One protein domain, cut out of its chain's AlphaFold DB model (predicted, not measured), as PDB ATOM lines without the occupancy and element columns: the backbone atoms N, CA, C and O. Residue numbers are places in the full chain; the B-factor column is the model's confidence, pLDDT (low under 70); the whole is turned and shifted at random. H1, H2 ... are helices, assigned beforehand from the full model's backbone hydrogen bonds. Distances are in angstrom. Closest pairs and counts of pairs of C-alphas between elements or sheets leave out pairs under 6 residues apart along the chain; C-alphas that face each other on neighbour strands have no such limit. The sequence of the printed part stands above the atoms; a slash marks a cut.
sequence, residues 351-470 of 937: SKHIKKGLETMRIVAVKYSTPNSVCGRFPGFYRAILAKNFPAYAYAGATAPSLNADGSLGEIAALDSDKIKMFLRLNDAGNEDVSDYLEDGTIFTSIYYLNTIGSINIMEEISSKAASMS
ATOM      1  N   SER A 351     -50.768 -39.182 -29.511       39.16
ATOM      2  CA  SER A 351     -50.765 -38.311 -28.317       39.16
ATOM      3  C   SER A 351     -52.122 -37.803 -27.692       39.16
ATOM      4  O   SER A 351     -52.043 -37.394 -26.542       39.16
ATOM      5  N   LYS A 352     -53.348 -37.936 -28.280       41.38
ATOM      6  CA  LYS A 352     -54.750 -37.875 -27.708       41.38
ATOM      7  C   LYS A 352     -55.667 -39.104 -27.898       41.38
ATOM      8  O   LYS A 352     -56.661 -39.167 -27.186       41.38
ATOM      9  N   HIS A 353     -55.399 -40.110 -28.720       45.56
ATOM     10  CA  HIS A 353     -55.967 -41.462 -28.555       45.56
ATOM     11  C   HIS A 353     -55.150 -42.271 -27.521       45.56
ATOM     12  O   HIS A 353     -55.678 -43.161 -26.868       45.56
ATOM     13  N   ILE A 354     -53.926 -41.805 -27.267       49.94
ATOM     14  CA  ILE A 354     -52.968 -41.981 -26.171       49.94
ATOM     15  C   ILE A 354     -53.128 -40.847 -25.132       49.94
ATOM     16  O   ILE A 354     -53.076 -41.215 -23.985       49.94
ATOM     17  N   LYS A 355     -53.474 -39.555 -25.359       59.91
ATOM     18  CA  LYS A 355     -53.979 -38.732 -24.203       59.91
ATOM     19  C   LYS A 355     -55.269 -39.354 -23.704       59.91
ATOM     20  O   LYS A 355     -55.242 -39.869 -22.615       59.91
ATOM     21  N   LYS A 356     -56.338 -39.505 -24.490       60.75
ATOM     22  CA  LYS A 356     -57.563 -40.204 -24.037       60.75
ATOM     23  C   LYS A 356     -57.313 -41.668 -23.661       60.75
ATOM     24  O   LYS A 356     -58.067 -42.207 -22.852       60.75
ATOM     25  N   GLY A 357     -56.275 -42.301 -24.210       63.66
ATOM     26  CA  GLY A 357     -55.825 -43.661 -23.896       63.66
ATOM     27  C   GLY A 357     -55.150 -43.741 -22.533       63.66
ATOM     28  O   GLY A 357     -55.728 -44.322 -21.626       63.66
ATOM     29  N   LEU A 358     -53.992 -43.105 -22.358       68.44
ATOM     30  CA  LEU A 358     -53.276 -42.879 -21.094       68.44
ATOM     31  C   LEU A 358     -54.143 -42.180 -20.041       68.44
ATOM     32  O   LEU A 358     -54.028 -42.490 -18.869       68.44
ATOM     33  N   GLU A 359     -55.055 -41.288 -20.418       76.44
ATOM     34  CA  GLU A 359     -56.048 -40.663 -19.537       76.44
ATOM     35  C   GLU A 359     -57.082 -41.692 -19.103       76.44
ATOM     36  O   GLU A 359     -57.382 -41.789 -17.923       76.44
ATOM     37  N   THR A 360     -57.618 -42.507 -20.017       74.50
ATOM     38  CA  THR A 360     -58.526 -43.591 -19.620       74.50
ATOM     39  C   THR A 360     -57.783 -44.627 -18.774       74.50
ATOM     40  O   THR A 360     -58.319 -45.057 -17.762       74.50
ATOM     41  N   MET A 361     -56.539 -44.966 -19.110       71.56
ATOM     42  CA  MET A 361     -55.702 -45.916 -18.378       71.56
ATOM     43  C   MET A 361     -55.292 -45.381 -16.998       71.56
ATOM     44  O   MET A 361     -55.424 -46.121 -16.032       71.56
ATOM     45  N   ARG A 362     -54.891 -44.108 -16.855       80.12
ATOM     46  CA  ARG A 362     -54.579 -43.463 -15.559       80.12
ATOM     47  C   ARG A 362     -55.821 -43.224 -14.700       80.12
ATOM     48  O   ARG A 362     -55.711 -43.158 -13.485       80.12
ATOM     49  N   ILE A 363     -56.993 -43.049 -15.318       81.94
ATOM     50  CA  ILE A 363     -58.269 -42.945 -14.598       81.94
ATOM     51  C   ILE A 363     -58.659 -44.328 -14.069       81.94
ATOM     52  O   ILE A 363     -58.995 -44.450 -12.894       81.94
ATOM     53  N   VAL A 364     -58.584 -45.362 -14.915       72.44
ATOM     54  CA  VAL A 364     -58.980 -46.742 -14.590       72.44
ATOM     55  C   VAL A 364     -57.988 -47.435 -13.647       72.44
ATOM     56  O   VAL A 364     -58.429 -48.217 -12.812       72.44
ATOM     57  N   ALA A 365     -56.681 -47.175 -13.746       75.12
ATOM     58  CA  ALA A 365     -55.665 -47.716 -12.838       75.12
ATOM     59  C   ALA A 365     -55.545 -46.894 -11.547       75.12
ATOM     60  O   ALA A 365     -55.684 -45.679 -11.587       75.12
ATOM     61  N   VAL A 366     -55.237 -47.521 -10.410       77.75
ATOM     62  CA  VAL A 366     -55.134 -46.843  -9.101       77.75
ATOM     63  C   VAL A 366     -53.915 -45.920  -9.069       77.75
ATOM     64  O   VAL A 366     -54.093 -44.701  -9.117       77.75
ATOM     65  N   LYS A 367     -52.698 -46.484  -9.109       82.88
ATOM     66  CA  LYS A 367     -51.490 -45.791  -9.593       82.88
ATOM     67  C   LYS A 367     -50.875 -46.551 -10.772       82.88
ATOM     68  O   LYS A 367     -50.658 -45.952 -11.822       82.88
ATOM     69  N   TYR A 368     -50.694 -47.866 -10.634       84.75
ATOM     70  CA  TYR A 368     -50.114 -48.744 -11.654       84.75
ATOM     71  C   TYR A 368     -51.007 -49.916 -12.078       84.75
ATOM     72  O   TYR A 368     -50.900 -50.365 -13.223       84.75
ATOM     73  N   SER A 369     -51.910 -50.400 -11.222       81.94
ATOM     74  CA  SER A 369     -52.767 -51.559 -11.516       81.94
ATOM     75  C   SER A 369     -54.233 -51.199 -11.722       81.94
ATOM     76  O   SER A 369     -54.756 -50.244 -11.151       81.94
ATOM     77  N   THR A 370     -54.904 -51.995 -12.553       71.69
ATOM     78  CA  THR A 370     -56.300 -51.811 -12.968       71.69
ATOM     79  C   THR A 370     -57.248 -52.798 -12.275       71.69
ATOM     80  O   THR A 370     -56.819 -53.874 -11.855       71.69
ATOM     81  N   PRO A 371     -58.559 -52.500 -12.210       66.69
ATOM     82  CA  PRO A 371     -59.554 -53.413 -11.667       66.69
ATOM     83  C   PRO A 371     -59.560 -54.764 -12.375       66.69
ATOM     84  O   PRO A 371     -59.616 -54.834 -13.600       66.69
ATOM     85  N   ASN A 372     -59.623 -55.849 -11.603       73.06
ATOM     86  CA  ASN A 372     -59.669 -57.212 -12.137       73.06
ATOM     87  C   ASN A 372     -60.746 -57.415 -13.227       73.06
ATOM     88  O   ASN A 372     -60.549 -58.178 -14.168       73.06
ATOM     89  N   SER A 373     -61.872 -56.707 -13.109       63.72
ATOM     90  CA  SER A 373     -63.017 -56.775 -14.018       63.72
ATOM     91  C   SER A 373     -62.773 -56.155 -15.405       63.72
ATOM     92  O   SER A 373     -63.495 -56.486 -16.345       63.72
ATOM     93  N   VAL A 374     -61.760 -55.293 -15.576       64.31
ATOM     94  CA  VAL A 374     -61.375 -54.736 -16.891       64.31
ATOM     95  C   VAL A 374     -60.244 -55.513 -17.574       64.31
ATOM     96  O   VAL A 374     -59.991 -55.307 -18.757       64.31
ATOM     97  N   CYS A 375     -59.589 -56.442 -16.870       60.41
ATOM     98  CA  CYS A 375     -58.392 -57.143 -17.349       60.41
ATOM     99  C   CYS A 375     -58.664 -58.280 -18.366       60.41
ATOM    100  O   CYS A 375     -57.727 -58.930 -18.842       60.41
ATOM    101  N   GLY A 376     -59.931 -58.534 -18.718       69.25
ATOM    102  CA  GLY A 376     -60.337 -59.446 -19.793       69.25
ATOM    103  C   GLY A 376     -59.824 -60.879 -19.616       69.25
ATOM    104  O   GLY A 376     -60.355 -61.637 -18.812       69.25
ATOM    105  N   ARG A 377     -58.805 -61.257 -20.399       73.00
ATOM    106  CA  ARG A 377     -58.194 -62.600 -20.406       73.00
ATOM    107  C   ARG A 377     -57.127 -62.809 -19.324       73.00
ATOM    108  O   ARG A 377     -56.761 -63.944 -19.031       73.00
ATOM    109  N   PHE A 378     -56.610 -61.731 -18.739       78.00
ATOM    110  CA  PHE A 378     -55.475 -61.758 -17.817       78.00
ATOM    111  C   PHE A 378     -55.858 -61.122 -16.473       78.00
ATOM    112  O   PHE A 378     -55.433 -60.007 -16.191       78.00
ATOM    113  N   PRO A 379     -56.652 -61.802 -15.630       79.12
ATOM    114  CA  PRO A 379     -57.156 -61.244 -14.377       79.12
ATOM    115  C   PRO A 379     -56.021 -60.902 -13.399       79.12
ATOM    116  O   PRO A 379     -54.914 -61.442 -13.486       79.12
ATOM    117  N   GLY A 380     -56.292 -59.983 -12.479       79.56
ATOM    118  CA  GLY A 380     -55.422 -59.544 -11.386       79.56
ATOM    119  C   GLY A 380     -55.790 -58.130 -10.944       79.56
ATOM    120  O   GLY A 380     -56.002 -57.274 -11.801       79.56
ATOM    121  N   PHE A 381     -55.877 -57.891  -9.631       81.88
ATOM    122  CA  PHE A 381     -56.062 -56.547  -9.065       81.88
ATOM    123  C   PHE A 381     -54.733 -55.798  -8.916       81.88
ATOM    124  O   PHE A 381     -54.702 -54.591  -9.118       81.88
ATOM    125  N   TYR A 382     -53.641 -56.508  -8.613       85.44
ATOM    126  CA  TYR A 382     -52.270 -55.994  -8.643       85.44
ATOM    127  C   TYR A 382     -51.515 -56.637  -9.812       85.44
ATOM    128  O   TYR A 382     -51.444 -57.863  -9.916       85.44
ATOM    129  N   ARG A 383     -51.009 -55.810 -10.729       76.31
ATOM    130  CA  ARG A 383     -50.326 -56.210 -11.974       76.31
ATOM    131  C   ARG A 383     -49.238 -55.237 -12.436       76.31
ATOM    132  O   ARG A 383     -48.521 -55.569 -13.380       76.31
ATOM    133  N   ALA A 384     -49.172 -54.051 -11.831       80.31
ATOM    134  CA  ALA A 384     -48.253 -52.970 -12.155       80.31
ATOM    135  C   ALA A 384     -48.198 -52.641 -13.662       80.31
ATOM    136  O   ALA A 384     -47.137 -52.426 -14.246       80.31
ATOM    137  N   ILE A 385     -49.364 -52.633 -14.324       74.25
ATOM    138  CA  ILE A 385     -49.462 -52.467 -15.783       74.25
ATOM    139  C   ILE A 385     -48.848 -51.131 -16.206       74.25
ATOM    140  O   ILE A 385     -48.059 -51.106 -17.147       74.25
ATOM    141  N   LEU A 386     -49.147 -50.035 -15.501       78.94
ATOM    142  CA  LEU A 386     -48.538 -48.745 -15.825       78.94
ATOM    143  C   LEU A 386     -47.081 -48.640 -15.358       78.94
ATOM    144  O   LEU A 386     -46.341 -47.926 -16.011       78.94
ATOM    145  N   ALA A 387     -46.614 -49.392 -14.355       81.06
ATOM    146  CA  ALA A 387     -45.182 -49.421 -14.006       81.06
ATOM    147  C   ALA A 387     -44.325 -50.058 -15.117       81.06
ATOM    148  O   ALA A 387     -43.129 -49.830 -15.197       81.06
ATOM    149  N   LYS A 388     -44.951 -50.806 -16.032       77.06
ATOM    150  CA  LYS A 388     -44.304 -51.383 -17.225       77.06
ATOM    151  C   LYS A 388     -44.594 -50.596 -18.504       77.06
ATOM    152  O   LYS A 388     -44.092 -50.940 -19.563       77.06
ATOM    153  N   ASN A 389     -45.429 -49.556 -18.422       75.31
ATOM    154  CA  ASN A 389     -45.853 -48.729 -19.557       75.31
ATOM    155  C   ASN A 389     -45.678 -47.216 -19.302       75.31
ATOM    156  O   ASN A 389     -46.023 -46.417 -20.169       75.31
ATOM    157  N   PHE A 390     -45.122 -46.790 -18.161       80.38
ATOM    158  CA  PHE A 390     -44.853 -45.379 -17.871       80.38
ATOM    159  C   PHE A 390     -43.860 -44.701 -18.834       80.38
ATOM    160  O   PHE A 390     -44.060 -43.507 -19.072       80.38
ATOM    161  N   PRO A 391     -42.908 -45.397 -19.502       81.25
ATOM    162  CA  PRO A 391     -42.118 -44.773 -20.563       81.25
ATOM    163  C   PRO A 391     -42.996 -44.218 -21.690       81.25
ATOM    164  O   PRO A 391     -42.701 -43.159 -22.225       81.25
ATOM    165  N   ALA A 392     -44.148 -44.838 -21.989       75.50
ATOM    166  CA  ALA A 392     -45.084 -44.312 -22.986       75.50
ATOM    167  C   ALA A 392     -45.690 -42.948 -22.594       75.50
ATOM    168  O   ALA A 392     -46.079 -42.181 -23.472       75.50
ATOM    169  N   TYR A 393     -45.743 -42.618 -21.298       81.50
ATOM    170  CA  TYR A 393     -46.151 -41.293 -20.820       81.50
ATOM    171  C   TYR A 393     -45.016 -40.269 -20.985       81.50
ATOM    172  O   TYR A 393     -45.298 -39.122 -21.327       81.50
ATOM    173  N   ALA A 394     -43.750 -40.678 -20.810       77.81
ATOM    174  CA  ALA A 394     -42.581 -39.860 -21.154       77.81
ATOM    175  C   ALA A 394     -42.523 -39.588 -22.664       77.81
ATOM    176  O   ALA A 394     -42.504 -38.430 -23.072       77.81
ATOM    177  N   TYR A 395     -42.593 -40.631 -23.498       73.94
ATOM    178  CA  TYR A 395     -42.540 -40.505 -24.960       73.94
ATOM    179  C   TYR A 395     -43.691 -39.667 -25.522       73.94
ATOM    180  O   TYR A 395     -43.491 -38.874 -26.431       73.94
ATOM    181  N   ALA A 396     -44.908 -39.814 -24.985       71.94
ATOM    182  CA  ALA A 396     -46.034 -38.978 -25.402       71.94
ATOM    183  C   ALA A 396     -45.900 -37.523 -24.913       71.94
ATOM    184  O   ALA A 396     -46.543 -36.628 -25.476       71.94
ATOM    185  N   GLY A 397     -45.130 -37.306 -23.841       72.25
ATOM    186  CA  GLY A 397     -44.931 -36.028 -23.168       72.25
ATOM    187  C   GLY A 397     -43.766 -35.188 -23.683       72.25
ATOM    188  O   GLY A 397     -43.775 -33.984 -23.460       72.25
ATOM    189  N   ALA A 398     -42.803 -35.769 -24.388       70.56
ATOM    190  CA  ALA A 398     -41.616 -35.076 -24.879       70.56
ATOM    191  C   ALA A 398     -41.522 -35.112 -26.409       70.56
ATOM    192  O   ALA A 398     -41.968 -36.061 -27.050       70.56
ATOM    193  N   THR A 399     -40.906 -34.092 -27.009       68.50
ATOM    194  CA  THR A 399     -40.430 -34.197 -28.397       68.50
ATOM    195  C   THR A 399     -39.269 -35.181 -28.467       68.50
ATOM    196  O   THR A 399     -38.398 -35.139 -27.599       68.50
ATOM    197  N   ALA A 400     -39.209 -36.016 -29.508       60.97
ATOM    198  CA  ALA A 400     -38.042 -36.863 -29.727       60.97
ATOM    199  C   ALA A 400     -36.759 -36.001 -29.833       60.97
ATOM    200  O   ALA A 400     -36.817 -34.932 -30.451       60.97
ATOM    201  N   PRO A 401     -35.637 -36.428 -29.225       62.34
ATOM    202  CA  PRO A 401     -34.361 -35.721 -29.322       62.34
ATOM    203  C   PRO A 401     -33.907 -35.608 -30.784       62.34
ATOM    204  O   PRO A 401     -34.021 -36.566 -31.549       62.34
ATOM    205  N   SER A 402     -33.403 -34.439 -31.181       59.50
ATOM    206  CA  SER A 402     -32.910 -34.195 -32.545       59.50
ATOM    207  C   SER A 402     -31.559 -34.871 -32.765       59.50
ATOM    208  O   SER A 402     -30.692 -34.768 -31.899       59.50
ATOM    209  N   LEU A 403     -31.321 -35.489 -33.923       53.25
ATOM    210  CA  LEU A 403     -30.009 -36.074 -34.219       53.25
ATOM    211  C   LEU A 403     -28.959 -34.973 -34.457       53.25
ATOM    212  O   LEU A 403     -29.123 -34.123 -35.334       53.25
ATOM    213  N   ASN A 404     -27.863 -35.000 -33.701       65.06
ATOM    214  CA  ASN A 404     -26.707 -34.139 -33.930       65.06
ATOM    215  C   ASN A 404     -25.931 -34.597 -35.179       65.06
ATOM    216  O   ASN A 404     -26.001 -35.751 -35.602       65.06
ATOM    217  N   ALA A 405     -25.129 -33.697 -35.756       60.91
ATOM    218  CA  ALA A 405     -24.364 -33.966 -36.980       60.91
ATOM    219  C   ALA A 405     -23.273 -35.054 -36.834       60.91
ATOM    220  O   ALA A 405     -22.757 -35.535 -37.841       60.91
ATOM    221  N   ASP A 406     -22.922 -35.439 -35.605       60.56
ATOM    222  CA  ASP A 406     -22.003 -36.535 -35.276       60.56
ATOM    223  C   ASP A 406     -22.715 -37.885 -35.040       60.56
ATOM    224  O   ASP A 406     -22.061 -38.887 -34.751       60.56
ATOM    225  N   GLY A 407     -24.048 -37.926 -35.169       47.16
ATOM    226  CA  GLY A 407     -24.874 -39.104 -34.905       47.16
ATOM    227  C   GLY A 407     -25.251 -39.308 -33.433       47.16
ATOM    228  O   GLY A 407     -25.904 -40.302 -33.117       47.16
ATOM    229  N   SER A 408     -24.872 -38.398 -32.529       57.22
ATOM    230  CA  SER A 408     -25.374 -38.401 -31.150       57.22
ATOM    231  C   SER A 408     -26.812 -37.868 -31.069       57.22
ATOM    232  O   SER A 408     -27.279 -37.139 -31.945       57.22
ATOM    233  N   LEU A 409     -27.536 -38.228 -30.008       52.25
ATOM    234  CA  LEU A 409     -28.820 -37.601 -29.688       52.25
ATOM    235  C   LEU A 409     -28.556 -36.229 -29.050       52.25
ATOM    236  O   LEU A 409     -27.830 -36.136 -28.062       52.25
ATOM    237  N   GLY A 410     -29.128 -35.174 -29.627       63.31
ATOM    238  CA  GLY A 410     -29.201 -33.842 -29.028       63.31
ATOM    239  C   GLY A 410     -30.338 -33.734 -28.012       63.31
ATOM    240  O   GLY A 410     -31.132 -34.657 -27.859       63.31
ATOM    241  N   GLU A 411     -30.430 -32.602 -27.314       66.06
ATOM    242  CA  GLU A 411     -31.382 -32.454 -26.207       66.06
ATOM    243  C   GLU A 411     -32.859 -32.509 -26.643       66.06
ATOM    244  O   GLU A 411     -33.276 -31.943 -27.659       66.06
ATOM    245  N   ILE A 412     -33.690 -33.106 -25.790       68.69
ATOM    246  CA  ILE A 412     -35.152 -33.107 -25.846       68.69
ATOM    247  C   ILE A 412     -35.655 -31.664 -25.767       68.69
ATOM    248  O   ILE A 412     -35.700 -31.047 -24.699       68.69
ATOM    249  N   ALA A 413     -36.030 -31.092 -26.911       63.56
ATOM    250  CA  ALA A 413     -36.282 -29.659 -27.032       63.56
ATOM    251  C   ALA A 413     -37.493 -29.161 -26.218       63.56
ATOM    252  O   ALA A 413     -37.365 -28.165 -25.498       63.56
ATOM    253  N   ALA A 414     -38.648 -29.834 -26.310       64.62
ATOM    254  CA  ALA A 414     -39.916 -29.361 -25.748       64.62
ATOM    255  C   ALA A 414     -40.704 -30.435 -24.977       64.62
ATOM    256  O   ALA A 414     -40.621 -31.634 -25.246       64.62
ATOM    257  N   LEU A 415     -41.499 -29.956 -24.014       71.62
ATOM    258  CA  LEU A 415     -42.152 -30.735 -22.965       71.62
ATOM    259  C   LEU A 415     -43.659 -30.383 -22.871       71.62
ATOM    260  O   LEU A 415     -44.022 -29.248 -22.557       71.62
ATOM    261  N   ASP A 416     -44.550 -31.352 -23.108       76.81
ATOM    262  CA  ASP A 416     -45.998 -31.267 -22.841       76.81
ATOM    263  C   ASP A 416     -46.239 -31.383 -21.332       76.81
ATOM    264  O   ASP A 416     -46.193 -32.470 -20.744       76.81
ATOM    265  N   SER A 417     -46.496 -30.237 -20.698       70.88
ATOM    266  CA  SER A 417     -46.598 -30.154 -19.240       70.88
ATOM    267  C   SER A 417     -47.699 -31.029 -18.632       70.88
ATOM    268  O   SER A 417     -47.556 -31.437 -17.484       70.88
ATOM    269  N   ASP A 418     -48.769 -31.361 -19.361       72.38
ATOM    270  CA  ASP A 418     -49.842 -32.208 -18.833       72.38
ATOM    271  C   ASP A 418     -49.446 -33.678 -18.827       72.38
ATOM    272  O   ASP A 418     -49.711 -34.383 -17.859       72.38
ATOM    273  N   LYS A 419     -48.828 -34.160 -19.908       77.50
ATOM    274  CA  LYS A 419     -48.413 -35.565 -20.021       77.50
ATOM    275  C   LYS A 419     -47.182 -35.861 -19.178       77.50
ATOM    276  O   LYS A 419     -47.115 -36.921 -18.558       77.50
ATOM    277  N   ILE A 420     -46.253 -34.911 -19.084       84.56
ATOM    278  CA  ILE A 420     -45.063 -35.043 -18.238       84.56
ATOM    279  C   ILE A 420     -45.440 -35.085 -16.769       84.56
ATOM    280  O   ILE A 420     -44.917 -35.927 -16.053       84.56
ATOM    281  N   LYS A 421     -46.420 -34.294 -16.325       87.06
ATOM    282  CA  LYS A 421     -47.000 -34.458 -14.987       87.06
ATOM    283  C   LYS A 421     -47.448 -35.904 -14.725       87.06
ATOM    284  O   LYS A 421     -47.178 -36.426 -13.642       87.06
ATOM    285  N   MET A 422     -48.093 -36.562 -15.701       86.50
ATOM    286  CA  MET A 422     -48.488 -37.978 -15.591       86.50
ATOM    287  C   MET A 422     -47.266 -38.901 -15.513       86.50
ATOM    288  O   MET A 422     -47.242 -39.791 -14.666       86.50
ATOM    289  N   PHE A 423     -46.263 -38.685 -16.373       90.19
ATOM    290  CA  PHE A 423     -45.000 -39.426 -16.360       90.19
ATOM    291  C   PHE A 423     -44.290 -39.291 -15.012       90.19
ATOM    292  O   PHE A 423     -44.031 -40.307 -14.389       90.19
ATOM    293  N   LEU A 424     -44.067 -38.075 -14.512       89.31
ATOM    294  CA  LEU A 424     -43.412 -37.809 -13.227       89.31
ATOM    295  C   LEU A 424     -44.161 -38.434 -12.043       89.31
ATOM    296  O   LEU A 424     -43.533 -38.880 -11.090       89.31
ATOM    297  N   ARG A 425     -45.500 -38.523 -12.091       88.44
ATOM    298  CA  ARG A 425     -46.266 -39.249 -11.059       88.44
ATOM    299  C   ARG A 425     -46.007 -40.760 -11.111       88.44
ATOM    300  O   ARG A 425     -46.124 -41.433 -10.089       88.44
ATOM    301  N   LEU A 426     -45.735 -41.304 -12.297       87.88
ATOM    302  CA  LEU A 426     -45.496 -42.728 -12.530       87.88
ATOM    303  C   LEU A 426     -44.007 -43.117 -12.433       87.88
ATOM    304  O   LEU A 426     -43.734 -44.256 -12.068       87.88
ATOM    305  N   ASN A 427     -43.075 -42.196 -12.685       88.75
ATOM    306  CA  ASN A 427     -41.627 -42.360 -12.540       88.75
ATOM    307  C   ASN A 427     -41.208 -42.171 -11.073       88.75
ATOM    308  O   ASN A 427     -40.581 -41.185 -10.692       88.75
ATOM    309  N   ASP A 428     -41.648 -43.100 -10.233       86.50
ATOM    310  CA  ASP A 428     -41.448 -43.095  -8.788       86.50
ATOM    311  C   ASP A 428     -40.443 -44.186  -8.419       86.50
ATOM    312  O   ASP A 428     -40.828 -45.326  -8.180       86.50
ATOM    313  N   ALA A 429     -39.153 -43.850  -8.383       81.44
ATOM    314  CA  ALA A 429     -38.094 -44.800  -8.027       81.44
ATOM    315  C   ALA A 429     -38.206 -45.336  -6.580       81.44
ATOM    316  O   ALA A 429     -37.547 -46.311  -6.234       81.44
ATOM    317  N   GLY A 430     -39.055 -44.738  -5.730       81.94
ATOM    318  CA  GLY A 430     -39.410 -45.288  -4.419       81.94
ATOM    319  C   GLY A 430     -40.461 -46.407  -4.475       81.94
ATOM    320  O   GLY A 430     -40.768 -47.011  -3.445       81.94
ATOM    321  N   ASN A 431     -41.039 -46.687  -5.648       85.88
ATOM    322  CA  ASN A 431     -41.973 -47.783  -5.863       85.88
ATOM    323  C   ASN A 431     -41.253 -49.037  -6.380       85.88
ATOM    324  O   ASN A 431     -40.609 -49.003  -7.423       85.88
ATOM    325  N   GLU A 432     -41.462 -50.157  -5.686       84.31
ATOM    326  CA  GLU A 432     -40.904 -51.482  -6.001       84.31
ATOM    327  C   GLU A 432     -41.099 -51.891  -7.473       84.31
ATOM    328  O   GLU A 432     -40.128 -52.260  -8.112       84.31
ATOM    329  N   ASP A 433     -42.293 -51.740  -8.068       84.12
ATOM    330  CA  ASP A 433     -42.515 -52.164  -9.464       84.12
ATOM    331  C   ASP A 433     -41.776 -51.292 -10.501       84.12
ATOM    332  O   ASP A 433     -41.584 -51.716 -11.643       84.12
ATOM    333  N   VAL A 434     -41.438 -50.050 -10.133       85.62
ATOM    334  CA  VAL A 434     -40.725 -49.081 -10.980       85.62
ATOM    335  C   VAL A 434     -39.214 -49.221 -10.802       85.62
ATOM    336  O   VAL A 434     -38.505 -49.231 -11.802       85.62
ATOM    337  N   SER A 435     -38.734 -49.387  -9.566       85.81
ATOM    338  CA  SER A 435     -37.346 -49.770  -9.259       85.81
ATOM    339  C   SER A 435     -37.010 -51.110  -9.925       85.81
ATOM    340  O   SER A 435     -36.087 -51.143 -10.731       85.81
ATOM    341  N   ASP A 436     -37.847 -52.147  -9.767       83.81
ATOM    342  CA  ASP A 436     -37.731 -53.417 -10.498       83.81
ATOM    343  C   ASP A 436     -37.627 -53.184 -12.014       83.81
ATOM    344  O   ASP A 436     -36.744 -53.733 -12.663       83.81
ATOM    345  N   TYR A 437     -38.505 -52.362 -12.607       82.31
ATOM    346  CA  TYR A 437     -38.461 -52.084 -14.048       82.31
ATOM    347  C   TYR A 437     -37.145 -51.406 -14.471       82.31
ATOM    348  O   TYR A 437     -36.579 -51.777 -15.498       82.31
ATOM    349  N   LEU A 438     -36.661 -50.426 -13.704       81.56
ATOM    350  CA  LEU A 438     -35.445 -49.664 -14.011       81.56
ATOM    351  C   LEU A 438     -34.155 -50.473 -13.765       81.56
ATOM    352  O   LEU A 438     -33.177 -50.282 -14.483       81.56
ATOM    353  N   GLU A 439     -34.155 -51.374 -12.779       81.44
ATOM    354  CA  GLU A 439     -32.979 -52.137 -12.330       81.44
ATOM    355  C   GLU A 439     -32.855 -53.526 -12.978       81.44
ATOM    356  O   GLU A 439     -31.740 -54.029 -13.107       81.44
ATOM    357  N   ASP A 440     -33.958 -54.135 -13.435       73.75
ATOM    358  CA  ASP A 440     -33.978 -55.454 -14.101       73.75
ATOM    359  C   ASP A 440     -33.015 -55.508 -15.301       73.75
ATOM    360  O   ASP A 440     -32.386 -56.534 -15.559       73.75
ATOM    361  N   GLY A 441     -32.887 -54.411 -16.059       63.25
ATOM    362  CA  GLY A 441     -32.032 -54.315 -17.254       63.25
ATOM    363  C   GLY A 441     -32.419 -55.260 -18.406       63.25
ATOM    364  O   GLY A 441     -31.860 -55.177 -19.504       63.25
ATOM    365  N   THR A 442     -33.382 -56.155 -18.184       65.88
ATOM    366  CA  THR A 442     -33.852 -57.140 -19.150       65.88
ATOM    367  C   THR A 442     -34.789 -56.485 -20.160       65.88
ATOM    368  O   THR A 442     -35.919 -56.100 -19.849       65.88
ATOM    369  N   ILE A 443     -34.347 -56.413 -21.418       58.75
ATOM    370  CA  ILE A 443     -35.181 -55.933 -22.524       58.75
ATOM    371  C   ILE A 443     -36.362 -56.896 -22.714       58.75
ATOM    372  O   ILE A 443     -36.187 -58.075 -23.042       58.75
ATOM    373  N   PHE A 444     -37.587 -56.396 -22.558       53.34
ATOM    374  CA  PHE A 444     -38.787 -57.209 -22.733       53.34
ATOM    375  C   PHE A 444     -39.076 -57.368 -24.233       53.34
ATOM    376  O   PHE A 444     -39.438 -56.405 -24.901       53.34
ATOM    377  N   THR A 445     -38.905 -58.582 -24.766       49.62
ATOM    378  CA  THR A 445     -38.895 -58.889 -26.216       49.62
ATOM    379  C   THR A 445     -40.076 -59.760 -26.670       49.62
ATOM    380  O   THR A 445     -39.946 -60.648 -27.510       49.62
ATOM    381  N   SER A 446     -41.259 -59.533 -26.091       49.00
ATOM    382  CA  SER A 446     -42.487 -60.248 -26.477       49.00
ATOM    383  C   SER A 446     -43.195 -59.536 -27.646       49.00
ATOM    384  O   SER A 446     -42.552 -59.029 -28.556       49.00
ATOM    385  N   ILE A 447     -44.529 -59.452 -27.634       33.75
ATOM    386  CA  ILE A 447     -45.323 -58.700 -28.628       33.75
ATOM    387  C   ILE A 447     -45.145 -57.161 -28.569       33.75
ATOM    388  O   ILE A 447     -45.825 -56.439 -29.291       33.75
ATOM    389  N   TYR A 448     -44.257 -56.661 -27.709       47.56
ATOM    390  CA  TYR A 448     -43.849 -55.260 -27.572       47.56
ATOM    391  C   TYR A 448     -42.410 -55.201 -27.037       47.56
ATOM    392  O   TYR A 448     -41.964 -56.148 -26.388       47.56
ATOM    393  N   TYR A 449     -41.721 -54.090 -27.319       45.94
ATOM    394  CA  TYR A 449     -40.309 -53.848 -27.010       45.94
ATOM    395  C   TYR A 449     -40.195 -52.761 -25.931       45.94
ATOM    396  O   TYR A 449     -40.580 -51.616 -26.168       45.94
ATOM    397  N   LEU A 450     -39.741 -53.131 -24.732       57.88
ATOM    398  CA  LEU A 450     -39.683 -52.261 -23.546       57.88
ATOM    399  C   LEU A 450     -38.368 -52.478 -22.780       57.88
ATOM    400  O   LEU A 450     -37.698 -53.489 -22.979       57.88
ATOM    401  N   ASN A 451     -38.045 -51.548 -21.879       62.28
ATOM    402  CA  ASN A 451     -36.848 -51.537 -21.032       62.28
ATOM    403  C   ASN A 451     -35.513 -51.512 -21.800       62.28
ATOM    404  O   ASN A 451     -34.701 -52.426 -21.714       62.28
ATOM    405  N   THR A 452     -35.298 -50.466 -22.603       62.34
ATOM    406  CA  THR A 452     -34.037 -50.246 -23.335       62.34
ATOM    407  C   THR A 452     -33.186 -49.173 -22.653       62.34
ATOM    408  O   THR A 452     -33.727 -48.252 -22.045       62.34
ATOM    409  N   ILE A 453     -31.862 -49.204 -22.831       64.56
ATOM    410  CA  ILE A 453     -30.967 -48.143 -22.319       64.56
ATOM    411  C   ILE A 453     -31.399 -46.761 -22.847       64.56
ATOM    412  O   ILE A 453     -31.506 -45.810 -22.083       64.56
ATOM    413  N   GLY A 454     -31.776 -46.667 -24.129       63.25
ATOM    414  CA  GLY A 454     -32.336 -45.435 -24.698       63.25
ATOM    415  C   GLY A 454     -33.626 -44.967 -24.008       63.25
ATOM    416  O   GLY A 454     -33.813 -43.767 -23.836       63.25
ATOM    417  N   SER A 455     -34.490 -45.887 -23.555       68.75
ATOM    418  CA  SER A 455     -35.686 -45.521 -22.783       68.75
ATOM    419  C   SER A 455     -35.351 -44.898 -21.433       68.75
ATOM    420  O   SER A 455     -35.999 -43.932 -21.043       68.75
ATOM    421  N   ILE A 456     -34.330 -45.420 -20.748       72.75
ATOM    422  CA  ILE A 456     -33.893 -44.928 -19.440       72.75
ATOM    423  C   ILE A 456     -33.262 -43.543 -19.602       72.75
ATOM    424  O   ILE A 456     -33.743 -42.601 -18.980       72.75
ATOM    425  N   ASN A 457     -32.316 -43.378 -20.534       73.69
ATOM    426  CA  ASN A 457     -31.679 -42.086 -20.817       73.69
ATOM    427  C   ASN A 457     -32.710 -40.986 -21.144       73.69
ATOM    428  O   ASN A 457     -32.643 -39.890 -20.592       73.69
ATOM    429  N   ILE A 458     -33.707 -41.283 -21.991       74.94
ATOM    430  CA  ILE A 458     -34.791 -40.341 -22.325       74.94
ATOM    431  C   ILE A 458     -35.617 -39.983 -21.078       74.94
ATOM    432  O   ILE A 458     -35.973 -38.822 -20.881       74.94
ATOM    433  N   MET A 459     -35.926 -40.950 -20.211       84.12
ATOM    434  CA  MET A 459     -36.670 -40.702 -18.970       84.12
ATOM    435  C   MET A 459     -35.865 -39.890 -17.943       84.12
ATOM    436  O   MET A 459     -36.445 -39.035 -17.266       84.12
ATOM    437  N   GLU A 460     -34.555 -40.112 -17.834       82.25
ATOM    438  CA  GLU A 460     -33.640 -39.336 -16.989       82.25
ATOM    439  C   GLU A 460     -33.497 -37.892 -17.481       82.25
ATOM    440  O   GLU A 460     -33.592 -36.952 -16.686       82.25
ATOM    441  N   GLU A 461     -33.350 -37.696 -18.791       82.00
ATOM    442  CA  GLU A 461     -33.265 -36.374 -19.409       82.00
ATOM    443  C   GLU A 461     -34.576 -35.589 -19.235       82.00
ATOM    444  O   GLU A 461     -34.557 -34.448 -18.765       82.00
ATOM    445  N   ILE A 462     -35.734 -36.214 -19.503       84.56
ATOM    446  CA  ILE A 462     -37.057 -35.611 -19.256       84.56
ATOM    447  C   ILE A 462     -37.221 -35.250 -17.778       84.56
ATOM    448  O   ILE A 462     -37.731 -34.174 -17.476       84.56
ATOM    449  N   SER A 463     -36.789 -36.114 -16.855       85.94
ATOM    450  CA  SER A 463     -36.891 -35.850 -15.413       85.94
ATOM    451  C   SER A 463     -35.995 -34.679 -14.994       85.94
ATOM    452  O   SER A 463     -36.439 -33.789 -14.268       85.94
ATOM    453  N   SER A 464     -34.768 -34.623 -15.516       85.31
ATOM    454  CA  SER A 464     -33.804 -33.546 -15.262       85.31
ATOM    455  C   SER A 464     -34.284 -32.202 -15.821       85.31
ATOM    456  O   SER A 464     -34.207 -31.174 -15.144       85.31
ATOM    457  N   LYS A 465     -34.854 -32.202 -17.032       84.25
ATOM    458  CA  LYS A 465     -35.400 -31.003 -17.680       84.25
ATOM    459  C   LYS A 465     -36.732 -30.557 -17.071       84.25
ATOM    460  O   LYS A 465     -36.974 -29.363 -16.926       84.25
ATOM    461  N   ALA A 466     -37.572 -31.491 -16.630       84.50
ATOM    462  CA  ALA A 466     -38.758 -31.169 -15.842       84.50
ATOM    463  C   ALA A 466     -38.383 -30.515 -14.502       84.50
ATOM    464  O   ALA A 466     -39.006 -29.522 -14.122       84.50
ATOM    465  N   ALA A 467     -37.339 -31.008 -13.828       85.19
ATOM    466  CA  ALA A 467     -36.825 -30.415 -12.598       85.19
ATOM    467  C   ALA A 467     -36.273 -28.995 -12.823       85.19
ATOM    468  O   ALA A 467     -36.635 -28.084 -12.078       85.19
ATOM    469  N   SER A 468     -35.479 -28.760 -13.879       84.75
ATOM    470  CA  SER A 468     -34.979 -27.410 -14.199       84.75
ATOM    471  C   SER A 468     -36.097 -26.435 -14.599       84.75
ATOM    472  O   SER A 468     -36.028 -25.250 -14.281       84.75
ATOM    473  N   MET A 469     -37.179 -26.937 -15.205       82.88
ATOM    474  CA  MET A 469     -38.403 -26.182 -15.505       82.88
ATOM    475  C   MET A 469     -39.391 -26.077 -14.325       82.88
ATOM    476  O   MET A 469     -40.470 -25.509 -14.492       82.88
ATOM    477  N   SER A 470     -39.060 -26.609 -13.139       86.38
ATOM    478  CA  SER A 470     -39.948 -26.659 -11.959       86.38
ATOM    479  C   SER A 470     -41.318 -27.322 -12.211       86.38
ATOM    480  O   SER A 470     -42.320 -26.981 -11.578       86.38
TER     481      SER A 470
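Overview. This is residues 351 to 470 of the 937 residues of an uncharacterized protein of Pocillopora damicornis (UniProt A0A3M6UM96). A helical hairpin, H2 and H3, makes the middle; H5 packs on H2, H1 lies near the hairpin's other side, H4 near H5. Loops 365 to 390 and 398 to 416 reach opposite ends. The printed part has 120 residues, helices H1 to H5 and no named strand: all helix, under half in named elements. It is compact, radius of gyration of the C-alphas 15.0 A, spanning 49 by 29 by 27 A.

Arrangement. Start at H5, residues 453 to 468; its residues 455 to 462 alone touch H2, residues 391 to 397, closest at C-alphas 459 and 394, 6.4 A. H2 and H3, residues 417 to 426, form a hairpin, closest at C-alphas 397 and 419, 4.7 A. H1, residues 355 to 364, and H4, residues 432 to 439, touch no helix. In each helix every O i to N i+4 pair is within hydrogen-bond range.

Along the chain. Find C-alpha 355 at (-53.979, -38.732, -24.203), where H1 begins; H5 runs 22.6 A to C-alpha 468 at (-34.979, -27.410, -14.199).

Size, cuts and confidence. The farthest C-alphas, Ser 373 and Asp 406, are 50.4 A apart. The printed part has no cut; pLDDT is under 70 in 44 residues.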